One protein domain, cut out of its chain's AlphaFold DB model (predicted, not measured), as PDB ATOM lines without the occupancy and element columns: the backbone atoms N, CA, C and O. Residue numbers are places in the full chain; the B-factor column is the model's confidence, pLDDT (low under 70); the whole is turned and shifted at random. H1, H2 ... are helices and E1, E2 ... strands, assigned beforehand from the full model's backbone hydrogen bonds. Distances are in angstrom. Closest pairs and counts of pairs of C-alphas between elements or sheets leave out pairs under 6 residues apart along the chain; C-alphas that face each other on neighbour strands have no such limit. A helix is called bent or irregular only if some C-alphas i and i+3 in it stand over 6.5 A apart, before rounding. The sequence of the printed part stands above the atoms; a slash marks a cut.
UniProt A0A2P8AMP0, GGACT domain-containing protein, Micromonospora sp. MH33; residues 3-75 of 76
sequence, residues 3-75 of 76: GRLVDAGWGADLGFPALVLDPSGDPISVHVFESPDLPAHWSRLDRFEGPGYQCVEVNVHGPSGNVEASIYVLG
ATOM      1  N   GLY A   3       4.475 -43.813 -14.108       96.19
ATOM      2  CA  GLY A   3       5.299 -42.791 -14.743       96.19
ATOM      3  C   GLY A   3       6.076 -43.296 -15.951       96.19
ATOM      4  O   GLY A   3       5.786 -44.356 -16.504       96.19
ATOM      5  N   ARG A   4       7.099 -42.534 -16.335       96.88
ATOM      6  CA  ARG A   4       8.054 -42.878 -17.390       96.88
ATOM      7  C   ARG A   4       9.480 -42.603 -16.920       96.88
ATOM      8  O   ARG A   4       9.730 -41.600 -16.257       96.88
ATOM      9  N   LEU A   5      10.412 -43.469 -17.312       96.50
ATOM     10  CA  LEU A   5      11.847 -43.215 -17.189       96.50
ATOM     11  C   LEU A   5      12.368 -42.574 -18.476       96.50
ATOM     12  O   LEU A   5      12.041 -43.024 -19.579       96.50
ATOM     13  N   VAL A   6      13.158 -41.517 -18.334       96.06
ATOM     14  CA  VAL A   6      13.728 -40.764 -19.452       96.06
ATOM     15  C   VAL A   6      15.231 -40.621 -19.288       96.06
ATOM     16  O   VAL A   6      15.731 -40.426 -18.183       96.06
ATOM     17  N   ASP A   7      15.946 -40.711 -20.403       96.56
ATOM     18  CA  ASP A   7      17.392 -40.508 -20.465       96.56
ATOM     19  C   ASP A   7      17.695 -39.000 -20.417       96.56
ATOM     20  O   ASP A   7      17.911 -38.344 -21.436       96.56
ATOM     21  N   ALA A   8      17.523 -38.415 -19.231       94.56
ATOM     22  CA  ALA A   8      17.697 -36.995 -18.958       94.56
ATOM     23  C   ALA A   8      18.084 -36.768 -17.492       94.56
ATOM     24  O   ALA A   8      17.856 -37.622 -16.635       94.56
ATOM     25  N   GLY A   9      18.619 -35.579 -17.211       93.06
ATOM     26  CA  GLY A   9      19.159 -35.225 -15.902       93.06
ATOM     27  C   GLY A   9      20.607 -35.678 -15.728       93.06
ATOM     28  O   GLY A   9      21.158 -36.409 -16.547       93.06
ATOM     29  N   TRP A  10      21.256 -35.196 -14.670       93.31
ATOM     30  CA  TRP A  10      22.705 -35.363 -14.502       93.31
ATOM     31  C   TRP A  10      23.116 -36.824 -14.236       93.31
ATOM     32  O   TRP A  10      24.250 -37.201 -14.520       93.31
ATOM     33  N   GLY A  11      22.206 -37.652 -13.711       92.06
ATOM     34  CA  GLY A  11      22.447 -39.075 -13.460       92.06
ATOM     35  C   GLY A  11      22.345 -39.963 -14.706       92.06
ATOM     36  O   GLY A  11      22.794 -41.109 -14.667       92.06
ATOM     37  N   ALA A  12      21.792 -39.454 -15.811       93.75
ATOM     38  CA  ALA A  12      21.483 -40.255 -16.994       93.75
ATOM     39  C   ALA A  12      22.749 -40.823 -17.657       93.75
ATOM     40  O   ALA A  12      22.832 -42.025 -17.907       93.75
ATOM     41  N   ASP A  13      23.797 -39.999 -17.770       91.81
ATOM     42  CA  ASP A  13      25.121 -40.398 -18.273       91.81
ATOM     43  C   ASP A  13      25.799 -41.480 -17.408       91.81
ATOM     44  O   ASP A  13      26.719 -42.168 -17.854       91.81
ATOM     45  N   LEU A  14      25.346 -41.650 -16.162       93.12
ATOM     46  CA  LEU A  14      25.808 -42.677 -15.226       93.12
ATOM     47  C   LEU A  14      24.912 -43.929 -15.227       93.12
ATOM     48  O   LEU A  14      25.146 -44.851 -14.445       93.12
ATOM     49  N   GLY A  15      23.896 -43.976 -16.095       94.69
ATOM     50  CA  GLY A  15      22.928 -45.068 -16.188       94.69
ATOM     51  C   GLY A  15      21.730 -44.939 -15.243       94.69
ATOM     52  O   GLY A  15      21.003 -45.917 -15.060       94.69
ATOM     53  N   PHE A  16      21.505 -43.761 -14.649       92.81
ATOM     54  CA  PHE A  16      20.363 -43.480 -13.775       92.81
ATOM     55  C   PHE A  16      19.366 -42.547 -14.481       92.81
ATOM     56  O   PHE A  16      19.516 -41.326 -14.408       92.81
ATOM     57  N   PRO A  17      18.351 -43.087 -15.183       95.56
ATOM     58  CA  PRO A  17      17.372 -42.264 -15.884       95.56
ATOM     59  C   PRO A  17      16.509 -41.467 -14.901       95.56
ATOM     60  O   PRO A  17      16.188 -41.939 -13.806       95.56
ATOM     61  N   ALA A  18      16.067 -40.281 -15.313       96.44
ATOM     62  CA  ALA A  18      15.132 -39.483 -14.534       96.44
ATOM     63  C   ALA A  18      13.706 -40.039 -14.603       96.44
ATOM     64  O   ALA A  18      13.278 -40.627 -15.599       96.44
ATOM     65  N   LEU A  19      12.946 -39.791 -13.539       96.94
ATOM     66  CA  LEU A  19      11.535 -40.127 -13.440       96.94
ATOM     67  C   LEU A  19      10.662 -38.943 -13.858       96.94
ATOM     68  O   LEU A  19      10.822 -37.840 -13.348       96.94
ATOM     69  N   VAL A  20       9.665 -39.203 -14.697       96.94
ATOM     70  CA  VAL A  20       8.537 -38.301 -14.951       96.94
ATOM     71  C   VAL A  20       7.268 -38.970 -14.433       96.94
ATOM     72  O   VAL A  20       6.974 -40.109 -14.807       96.94
ATOM     73  N   LEU A  21       6.514 -38.286 -13.569       95.94
ATOM     74  CA  LEU A  21       5.218 -38.789 -13.108       95.94
ATOM     75  C   LEU A  21       4.187 -38.698 -14.227       95.94
ATOM     76  O   LEU A  21       4.015 -37.655 -14.852       95.94
ATOM     77  N   ASP A  22       3.481 -39.800 -14.441       95.81
ATOM     78  CA  ASP A  22       2.424 -39.904 -15.437       95.81
ATOM     79  C   ASP A  22       1.401 -40.949 -14.961       95.81
ATOM     80  O   ASP A  22       1.702 -42.147 -14.963       95.81
ATOM     81  N   PRO A  23       0.187 -40.536 -14.555       92.06
ATOM     82  CA  PRO A  23      -0.876 -41.461 -14.160       92.06
ATOM     83  C   PRO A  23      -1.287 -42.442 -15.268       92.06
ATOM     84  O   PRO A  23      -1.769 -43.533 -14.962       92.06
ATOM     85  N   SER A  24      -1.093 -42.068 -16.536       95.06
ATOM     86  CA  SER A  24      -1.352 -42.926 -17.701       95.06
ATOM     87  C   SER A  24      -0.124 -43.739 -18.119       95.06
ATOM     88  O   SER A  24      -0.249 -44.636 -18.952       95.06
ATOM     89  N   GLY A  25       1.039 -43.457 -17.527       94.69
ATOM     90  CA  GLY A  25       2.301 -44.143 -17.786       94.69
ATOM     91  C   GLY A  25       2.337 -45.558 -17.219       94.69
ATOM     92  O   GLY A  25       1.350 -46.068 -16.680       94.69
ATOM     93  N   ASP A  26       3.492 -46.207 -17.314       96.25
ATOM     94  CA  ASP A  26       3.669 -47.586 -16.868       96.25
ATOM     95  C   ASP A  26       3.864 -47.680 -15.347       96.25
ATOM     96  O   ASP A  26       4.309 -46.721 -14.708       96.25
ATOM     97  N   PRO A  27       3.540 -48.829 -14.723       94.94
ATOM     98  CA  PRO A  27       3.906 -49.080 -13.337       94.94
ATOM     99  C   PRO A  27       5.425 -49.032 -13.158       94.94
ATOM    100  O   PRO A  27       6.161 -49.751 -13.830       94.94
ATOM    101  N   ILE A  28       5.884 -48.225 -12.203       95.00
ATOM    102  CA  ILE A  28       7.296 -48.149 -11.824       95.00
ATOM    103  C   ILE A  28       7.455 -48.741 -10.427       95.00
ATOM    104  O   ILE A  28       6.860 -48.254  -9.456       95.00
ATOM    105  N   SER A  29       8.258 -49.802 -10.352       94.00
ATOM    106  CA  SER A  29       8.709 -50.403  -9.100       94.00
ATOM    107  C   SER A  29       9.769 -49.518  -8.460       94.00
ATOM    108  O   SER A  29      10.728 -49.118  -9.115       94.00
ATOM    109  N   VAL A  30       9.598 -49.232  -7.174       93.81
ATOM    110  CA  VAL A  30      10.511 -48.398  -6.389       93.81
ATOM    111  C   VAL A  30      10.822 -49.067  -5.061       93.81
ATOM    112  O   VAL A  30      10.055 -49.901  -4.577       93.81
ATOM    113  N   HIS A  31      11.933 -48.662  -4.459       94.12
ATOM    114  CA  HIS A  31      12.215 -48.941  -3.060       94.12
ATOM    115  C   HIS A  31      11.833 -47.723  -2.224       94.12
ATOM    116  O   HIS A  31      12.165 -46.595  -2.582       94.12
ATOM    117  N   VAL A  32      11.140 -47.964  -1.115       94.00
ATOM    118  CA  VAL A  32      10.829 -46.936  -0.120       94.00
ATOM    119  C   VAL A  32      11.811 -47.107   1.031       94.00
ATOM    120  O   VAL A  32      11.919 -48.197   1.592       94.00
ATOM    121  N   PHE A  33      12.540 -46.042   1.351       93.88
ATOM    122  CA  PHE A  33      13.469 -45.998   2.474       93.88
ATOM    123  C   PHE A  33      12.911 -45.079   3.555       93.88
ATOM    124  O   PHE A  33      12.413 -43.997   3.255       93.88
ATOM    125  N   GLU A  34      13.039 -45.495   4.810       93.81
ATOM    126  CA  GLU A  34      12.661 -44.704   5.977       93.81
ATOM    127  C   GLU A  34      13.881 -44.472   6.869       93.81
ATOM    128  O   GLU A  34      14.762 -45.325   6.991       93.81
ATOM    129  N   SER A  35      13.962 -43.287   7.469       95.50
ATOM    130  CA  SER A  35      15.011 -42.960   8.431       95.50
ATOM    131  C   SER A  35      14.552 -41.831   9.353       95.50
ATOM    132  O   SER A  35      14.017 -40.834   8.858       95.50
ATOM    133  N   PRO A  36      14.799 -41.927  10.673       97.25
ATOM    134  CA  PRO A  36      14.535 -40.827  11.599       97.25
ATOM    135  C   PRO A  36      15.423 -39.599  11.337       97.25
ATOM    136  O   PRO A  36      15.059 -38.498  11.741       97.25
ATOM    137  N   ASP A  37      16.547 -39.760  10.630       96.88
ATOM    138  CA  ASP A  37      17.487 -38.673  10.318       96.88
ATOM    139  C   ASP A  37      17.116 -37.905   9.038       96.88
ATOM    140  O   ASP A  37      17.719 -36.876   8.721       96.88
ATOM    141  N   LEU A  38      16.116 -38.377   8.284       93.62
ATOM    142  CA  LEU A  38      15.697 -37.776   7.016       93.62
ATOM    143  C   LEU A  38      15.330 -36.281   7.141       93.62
ATOM    144  O   LEU A  38      15.808 -35.500   6.311       93.62
ATOM    145  N   PRO A  39      14.606 -35.826   8.194       94.69
ATOM    146  CA  PRO A  39      14.306 -34.407   8.387       94.69
ATOM    147  C   PRO A  39      15.550 -33.510   8.434       94.69
ATOM    148  O   PRO A  39      15.509 -32.378   7.956       94.69
ATOM    149  N   ALA A  40      16.669 -34.013   8.964       97.62
ATOM    150  CA  ALA A  40      17.927 -33.273   9.053       97.62
ATOM    151  C   ALA A  40      18.738 -33.288   7.741       97.62
ATOM    152  O   ALA A  40      19.730 -32.563   7.611       97.62
ATOM    153  N   HIS A  41      18.353 -34.115   6.765       96.69
ATOM    154  CA  HIS A  41      19.133 -34.366   5.553       96.69
ATOM    155  C   HIS A  41      18.446 -33.974   4.243       96.69
ATOM    156  O   HIS A  41      19.134 -33.958   3.219       96.69
ATOM    157  N   TRP A  42      17.174 -33.559   4.263       95.31
ATOM    158  CA  TRP A  42      16.447 -33.100   3.070       95.31
ATOM    159  C   TRP A  42      17.216 -32.067   2.247       95.31
ATOM    160  O   TRP A  42      17.511 -32.306   1.082       95.31
ATOM    161  N   SER A  43      17.700 -30.990   2.869       96.50
ATOM    162  CA  SER A  43      18.433 -29.946   2.135       96.50
ATOM    163  C   SER A  43      19.749 -30.432   1.513       96.50
ATOM    164  O   SER A  43      20.265 -29.818   0.578       96.50
ATOM    165  N   ARG A  44      20.349 -31.514   2.036       97.56
ATOM    166  CA  ARG A  44      21.528 -32.133   1.415       97.56
ATOM    167  C   ARG A  44      21.133 -32.938   0.179       97.56
ATOM    168  O   ARG A  44      21.873 -32.872  -0.796       97.56
ATOM    169  N   LEU A  45      20.013 -33.660   0.237       96.81
ATOM    170  CA  LEU A  45      19.458 -34.409  -0.892       96.81
ATOM    171  C   LEU A  45      19.011 -33.458  -2.012       96.81
ATOM    172  O   LEU A  45      19.441 -33.632  -3.146       96.81
ATOM    173  N   ASP A  46      18.307 -32.373  -1.681       96.69
ATOM    174  CA  ASP A  46      17.864 -31.374  -2.667       96.69
ATOM    175  C   ASP A  46      19.039 -30.767  -3.441       96.69
ATOM    176  O   ASP A  46      19.004 -30.613  -4.659       96.69
ATOM    177  N   ARG A  47      20.127 -30.440  -2.735       97.19
ATOM    178  CA  ARG A  47      21.340 -29.896  -3.357       97.19
ATOM    179  C   ARG A  47      22.094 -30.928  -4.192       97.19
ATOM    180  O   ARG A  47      22.773 -30.533  -5.135       97.19
ATOM    181  N   PHE A  48      22.039 -32.201  -3.809       96.06
ATOM    182  CA  PHE A  48      22.663 -33.282  -4.566       96.06
ATOM    183  C   PHE A  48      21.959 -33.485  -5.908       96.06
ATOM    184  O   PHE A  48      22.631 -33.543  -6.932       96.06
ATOM    185  N   GLU A  49      20.626 -33.512  -5.905       95.62
ATOM    186  CA  GLU A  49      19.828 -33.642  -7.128       95.62
ATOM    187  C   GLU A  49      19.887 -32.375  -7.991       95.62
ATOM    188  O   GLU A  49      19.939 -32.429  -9.223       95.62
ATOM    189  N   GLY A  50      19.956 -31.217  -7.336       95.25
ATOM    190  CA  GLY A  50      20.119 -29.931  -7.991       95.25
ATOM    191  C   GLY A  50      18.838 -29.430  -8.671       95.25
ATOM    192  O   GLY A  50      17.770 -30.029  -8.563       95.25
ATOM    193  N   PRO A  51      18.924 -28.298  -9.391       94.25
ATOM    194  CA  PRO A  51      17.751 -27.597  -9.920       94.25
ATOM    195  C   PRO A  51      17.026 -28.344 -11.050       94.25
ATOM    196  O   PRO A  51      15.945 -27.925 -11.448       94.25
ATOM    197  N   GLY A  52      17.616 -29.418 -11.584       94.88
ATOM    198  CA  GLY A  52      17.001 -30.246 -12.625       94.88
ATOM    199  C   GLY A  52      15.914 -31.186 -12.107       94.88
ATOM    200  O   GLY A  52      15.267 -31.849 -12.914       94.88
ATOM    201  N   TYR A  53      15.708 -31.252 -10.791       97.44
ATOM    202  CA  TYR A  53      14.735 -32.136 -10.165       97.44
ATOM    203  C   TYR A  53      13.868 -31.401  -9.146       97.44
ATOM    204  O   TYR A  53      14.231 -30.356  -8.606       97.44
ATOM    205  N   GLN A  54      12.707 -31.986  -8.873       96.44
ATOM    206  CA  GLN A  54      11.736 -31.508  -7.897       96.44
ATOM    207  C   GLN A  54      11.399 -32.652  -6.941       96.44
ATOM    208  O   GLN A  54      11.059 -33.745  -7.391       96.44
ATOM    209  N   CYS A  55      11.489 -32.413  -5.632       96.44
ATOM    210  CA  CYS A  55      11.009 -33.361  -4.631       96.44
ATOM    211  C   CYS A  55       9.493 -33.203  -4.485       96.44
ATOM    212  O   CYS A  55       9.014 -32.115  -4.159       96.44
ATOM    213  N   VAL A  56       8.738 -34.268  -4.745       96.44
ATOM    214  CA  VAL A  56       7.270 -34.268  -4.686       96.44
ATOM    215  C   VAL A  56       6.762 -35.442  -3.862       96.44
ATOM    216  O   VAL A  56       7.404 -36.490  -3.796       96.44
ATOM    217  N   GLU A  57       5.595 -35.279  -3.246       96.44
ATOM    218  CA  GLU A  57       4.906 -36.363  -2.547       96.44
ATOM    219  C   GLU A  57       4.171 -37.270  -3.538       96.44
ATOM    220  O   GLU A  57       3.517 -36.812  -4.479       96.44
ATOM    221  N   VAL A  58       4.269 -38.578  -3.319       96.06
ATOM    222  CA  VAL A  58       3.620 -39.609  -4.126       96.06
ATOM    223  C   VAL A  58       3.019 -40.690  -3.245       96.06
ATOM    224  O   VAL A  58       3.484 -40.965  -2.140       96.06
ATOM    225  N   ASN A  59       2.007 -41.366  -3.785       95.31
ATOM    226  CA  ASN A  59       1.464 -42.574  -3.189       95.31
ATOM    227  C   ASN A  59       2.097 -43.817  -3.839       95.31
ATOM    228  O   ASN A  59       1.989 -44.042  -5.052       95.31
ATOM    229  N   VAL A  60       2.771 -44.627  -3.026       95.50
ATOM    230  CA  VAL A  60       3.395 -45.880  -3.442       95.50
ATOM    231  C   VAL A  60       2.548 -47.049  -2.955       95.50
ATOM    232  O   VAL A  60       2.352 -47.244  -1.759       95.50
ATOM    233  N   HIS A  61       2.076 -47.867  -3.892       92.81
ATOM    234  CA  HIS A  61       1.412 -49.130  -3.579       92.81
ATOM    235  C   HIS A  61       2.448 -50.156  -3.109       92.81
ATOM    236  O   HIS A  61       3.273 -50.606  -3.907       92.81
ATOM    237  N   GLY A  62       2.405 -50.511  -1.828       88.56
ATOM    238  CA  GLY A  62       3.223 -51.557  -1.229       88.56
ATOM    239  C   GLY A  62       2.413 -52.811  -0.874       88.56
ATOM    240  O   GLY A  62       1.180 -52.800  -0.920       88.56
ATOM    241  N   PRO A  63       3.085 -53.905  -0.471       87.88
ATOM    242  CA  PRO A  63       2.426 -55.159  -0.087       87.88
ATOM    243  C   PRO A  63       1.465 -55.009   1.101       87.88
ATOM    244  O   PRO A  63       0.463 -55.713   1.179       87.88
ATOM    245  N   SER A  64       1.768 -54.083   2.012       88.31
ATOM    246  CA  SER A  64       0.984 -53.805   3.225       88.31
ATOM    247  C   SER A  64      -0.035 -52.675   3.038       88.31
ATOM    248  O   SER A  64      -0.652 -52.242   4.009       88.31
ATOM    249  N   GLY A  65      -0.201 -52.184   1.808       92.31
ATOM    250  CA  GLY A  65      -1.044 -51.042   1.480       92.31
ATOM    251  C   GLY A  65      -0.258 -49.858   0.927       92.31
ATOM    252  O   GLY A  65       0.910 -49.964   0.552       92.31
ATOM    253  N   ASN A  66      -0.945 -48.727   0.841       93.88
ATOM    254  CA  ASN A  66      -0.412 -47.495   0.279       93.88
ATOM    255  C   ASN A  66       0.472 -46.764   1.293       93.88
ATOM    256  O   ASN A  66       0.092 -46.634   2.456       93.88
ATOM    257  N   VAL A  67       1.612 -46.253   0.832       94.94
ATOM    258  CA  VAL A  67       2.555 -45.456   1.624       94.94
ATOM    259  C   VAL A  67       2.759 -44.111   0.938       94.94
ATOM    260  O   VAL A  67       3.004 -44.061  -0.268       94.94
ATOM    261  N   GLU A  68       2.649 -43.026   1.696       95.31
ATOM    262  CA  GLU A  68       3.060 -41.697   1.241       95.31
ATOM    263  C   GLU A  68       4.576 -41.569   1.373       95.31
ATOM    264  O   GLU A  68       5.154 -41.888   2.412       95.31
ATOM    265  N   ALA A  69       5.228 -41.145   0.296       95.94
ATOM    266  CA  ALA A  69       6.673 -40.978   0.240       95.94
ATOM    267  C   ALA A  69       7.024 -39.769  -0.625       95.94
ATOM    268  O   ALA A  69       6.235 -39.355  -1.474       95.94
ATOM    269  N   SER A  70       8.226 -39.231  -0.449       96.69
ATOM    270  CA  SER A  70       8.760 -38.197  -1.333       96.69
ATOM    271  C   SER A  70       9.699 -38.811  -2.367       96.69
ATOM    272  O   SER A  70      10.434 -39.755  -2.070       96.69
ATOM    273  N   ILE A  71       9.681 -38.277  -3.585       96.88
ATOM    274  CA  ILE A  71      10.535 -38.726  -4.683       96.88
ATOM    275  C   ILE A  71      10.993 -37.543  -5.532       96.88
ATOM    276  O   ILE A  71      10.248 -36.580  -5.717       96.88
ATOM    277  N   TYR A  72      12.211 -37.626  -6.066       97.19
ATOM    278  CA  TYR A  72      12.729 -36.652  -7.021       97.19
ATOM    279  C   TYR A  72      12.279 -37.003  -8.440       97.19
ATOM    280  O   TYR A  72      12.508 -38.111  -8.931       97.19
ATOM    281  N   VAL A  73      11.626 -36.048  -9.095       97.44
ATOM    282  CA  VAL A  73      11.145 -36.149 -10.481       97.44
ATOM    283  C   VAL A  73      11.844 -35.106 -11.337       97.44
ATOM    284  O   VAL A  73      12.263 -34.071 -10.816       97.44
ATOM    285  N   LEU A  74      11.988 -35.371 -12.634       97.19
ATOM    286  CA  LEU A  74      12.563 -34.411 -13.571       97.19
ATOM    287  C   LEU A  74      11.756 -33.109 -13.519       97.19
ATOM    288  O   LEU A  74      10.534 -33.133 -13.681       97.19
ATOM    289  N   GLY A  75      12.444 -31.994 -13.278       89.88
ATOM    290  CA  GLY A  75      11.832 -30.674 -13.265       89.88
ATOM    291  C   GLY A  75      11.282 -30.315 -14.643       89.88
ATOM    292  O   GLY A  75      11.936 -30.556 -15.658       89.88
TER     293      GLY A  75
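Overview. This is residues 3 to 75 of the 76 residues of the protein "GGACT domain-containing protein" of Micromonospora sp. MH33 (UniProt A0A2P8AMP0). A long, bent hairpin of two strands, E3 and E4, runs through the middle of a flat domain, with a short hairpin, E1 and E2, beside it on one side and one helix, H1, on the other. E2 meets E4, while H1 comes near the long hairpin with its last part and sticks out with its first residues, 38 to 41; a long unnamed stretch, residues 22 to 37, leads from the short hairpin past the long one to H1. The printed part has 73 residues, with one named helix and four named strands in the order E1 E2 H1 E3 E4, and the class is mixed, helices and strands. The strands form two sheets of two, E1 - E2 and E3 - E4, both antiparallel. The whole is compact, with a radius of gyration of the C-alphas of 12.9 A and spans of 35 by 34 by 18 A.

Arrangement. E3, residues 53 to 62, and E4, residues 65 to 74, form an antiparallel hairpin, with 156 degrees between their directions. N 56 and O 71 are 2.9 A apart and N 60 and O 67 are 2.8 A apart, both within hydrogen-bond range. E3 bends by 62 degrees at residue 57, and E4 bends by 59 degrees at residue 70. E2, residues 18 to 21, comes closest to E4 at the C-alphas of Leu 19 and Val 73, 5.0 A apart. E2 and E3 are near each other, with 5 pairs of C-alphas within 10 A. E1, residues 3 to 6, and E2 form a second antiparallel hairpin at 154 degrees, where N 4 and O 20 are within hydrogen-bond range at 2.9 A. E1 is apart from E3 and from E4. H1, residues 38 to 49, comes closest to E3 at the C-alphas of Asp 46 and Cys 55, 7.4 A apart. Its closest C-alphas to E4 are those of Glu 49 and Tyr 72, at 7.7 A. In H1, 6 of 8 O i to N i+4 pairs are within hydrogen-bond range.

Along the chain. E3 measures 24.3 A from first to last C-alpha and E4 26.2 A. E4 ends with C-alpha 74 at (12.563, -34.411, -13.571). H1 measures 15.3 A and begins with C-alpha 38 at (15.697, -37.776, 7.016); it is irregular, with C-alphas 40 and 43 at 7.7 A. E1 begins with C-alpha 3 at (5.299, -42.791, -14.743).

Size, cuts and confidence. The two C-alphas farthest apart are those of Asp 13 and Ser 64, at 35.0 A. Residues 35 to 41, of which 38 to 41 belong to H1, stand free. The links E1 to E2 and E2 to H1 are long; H1 to E3 and E3 to E4 are tight. The printed part has no cut, and no printed residue is under 70 in pLDDT.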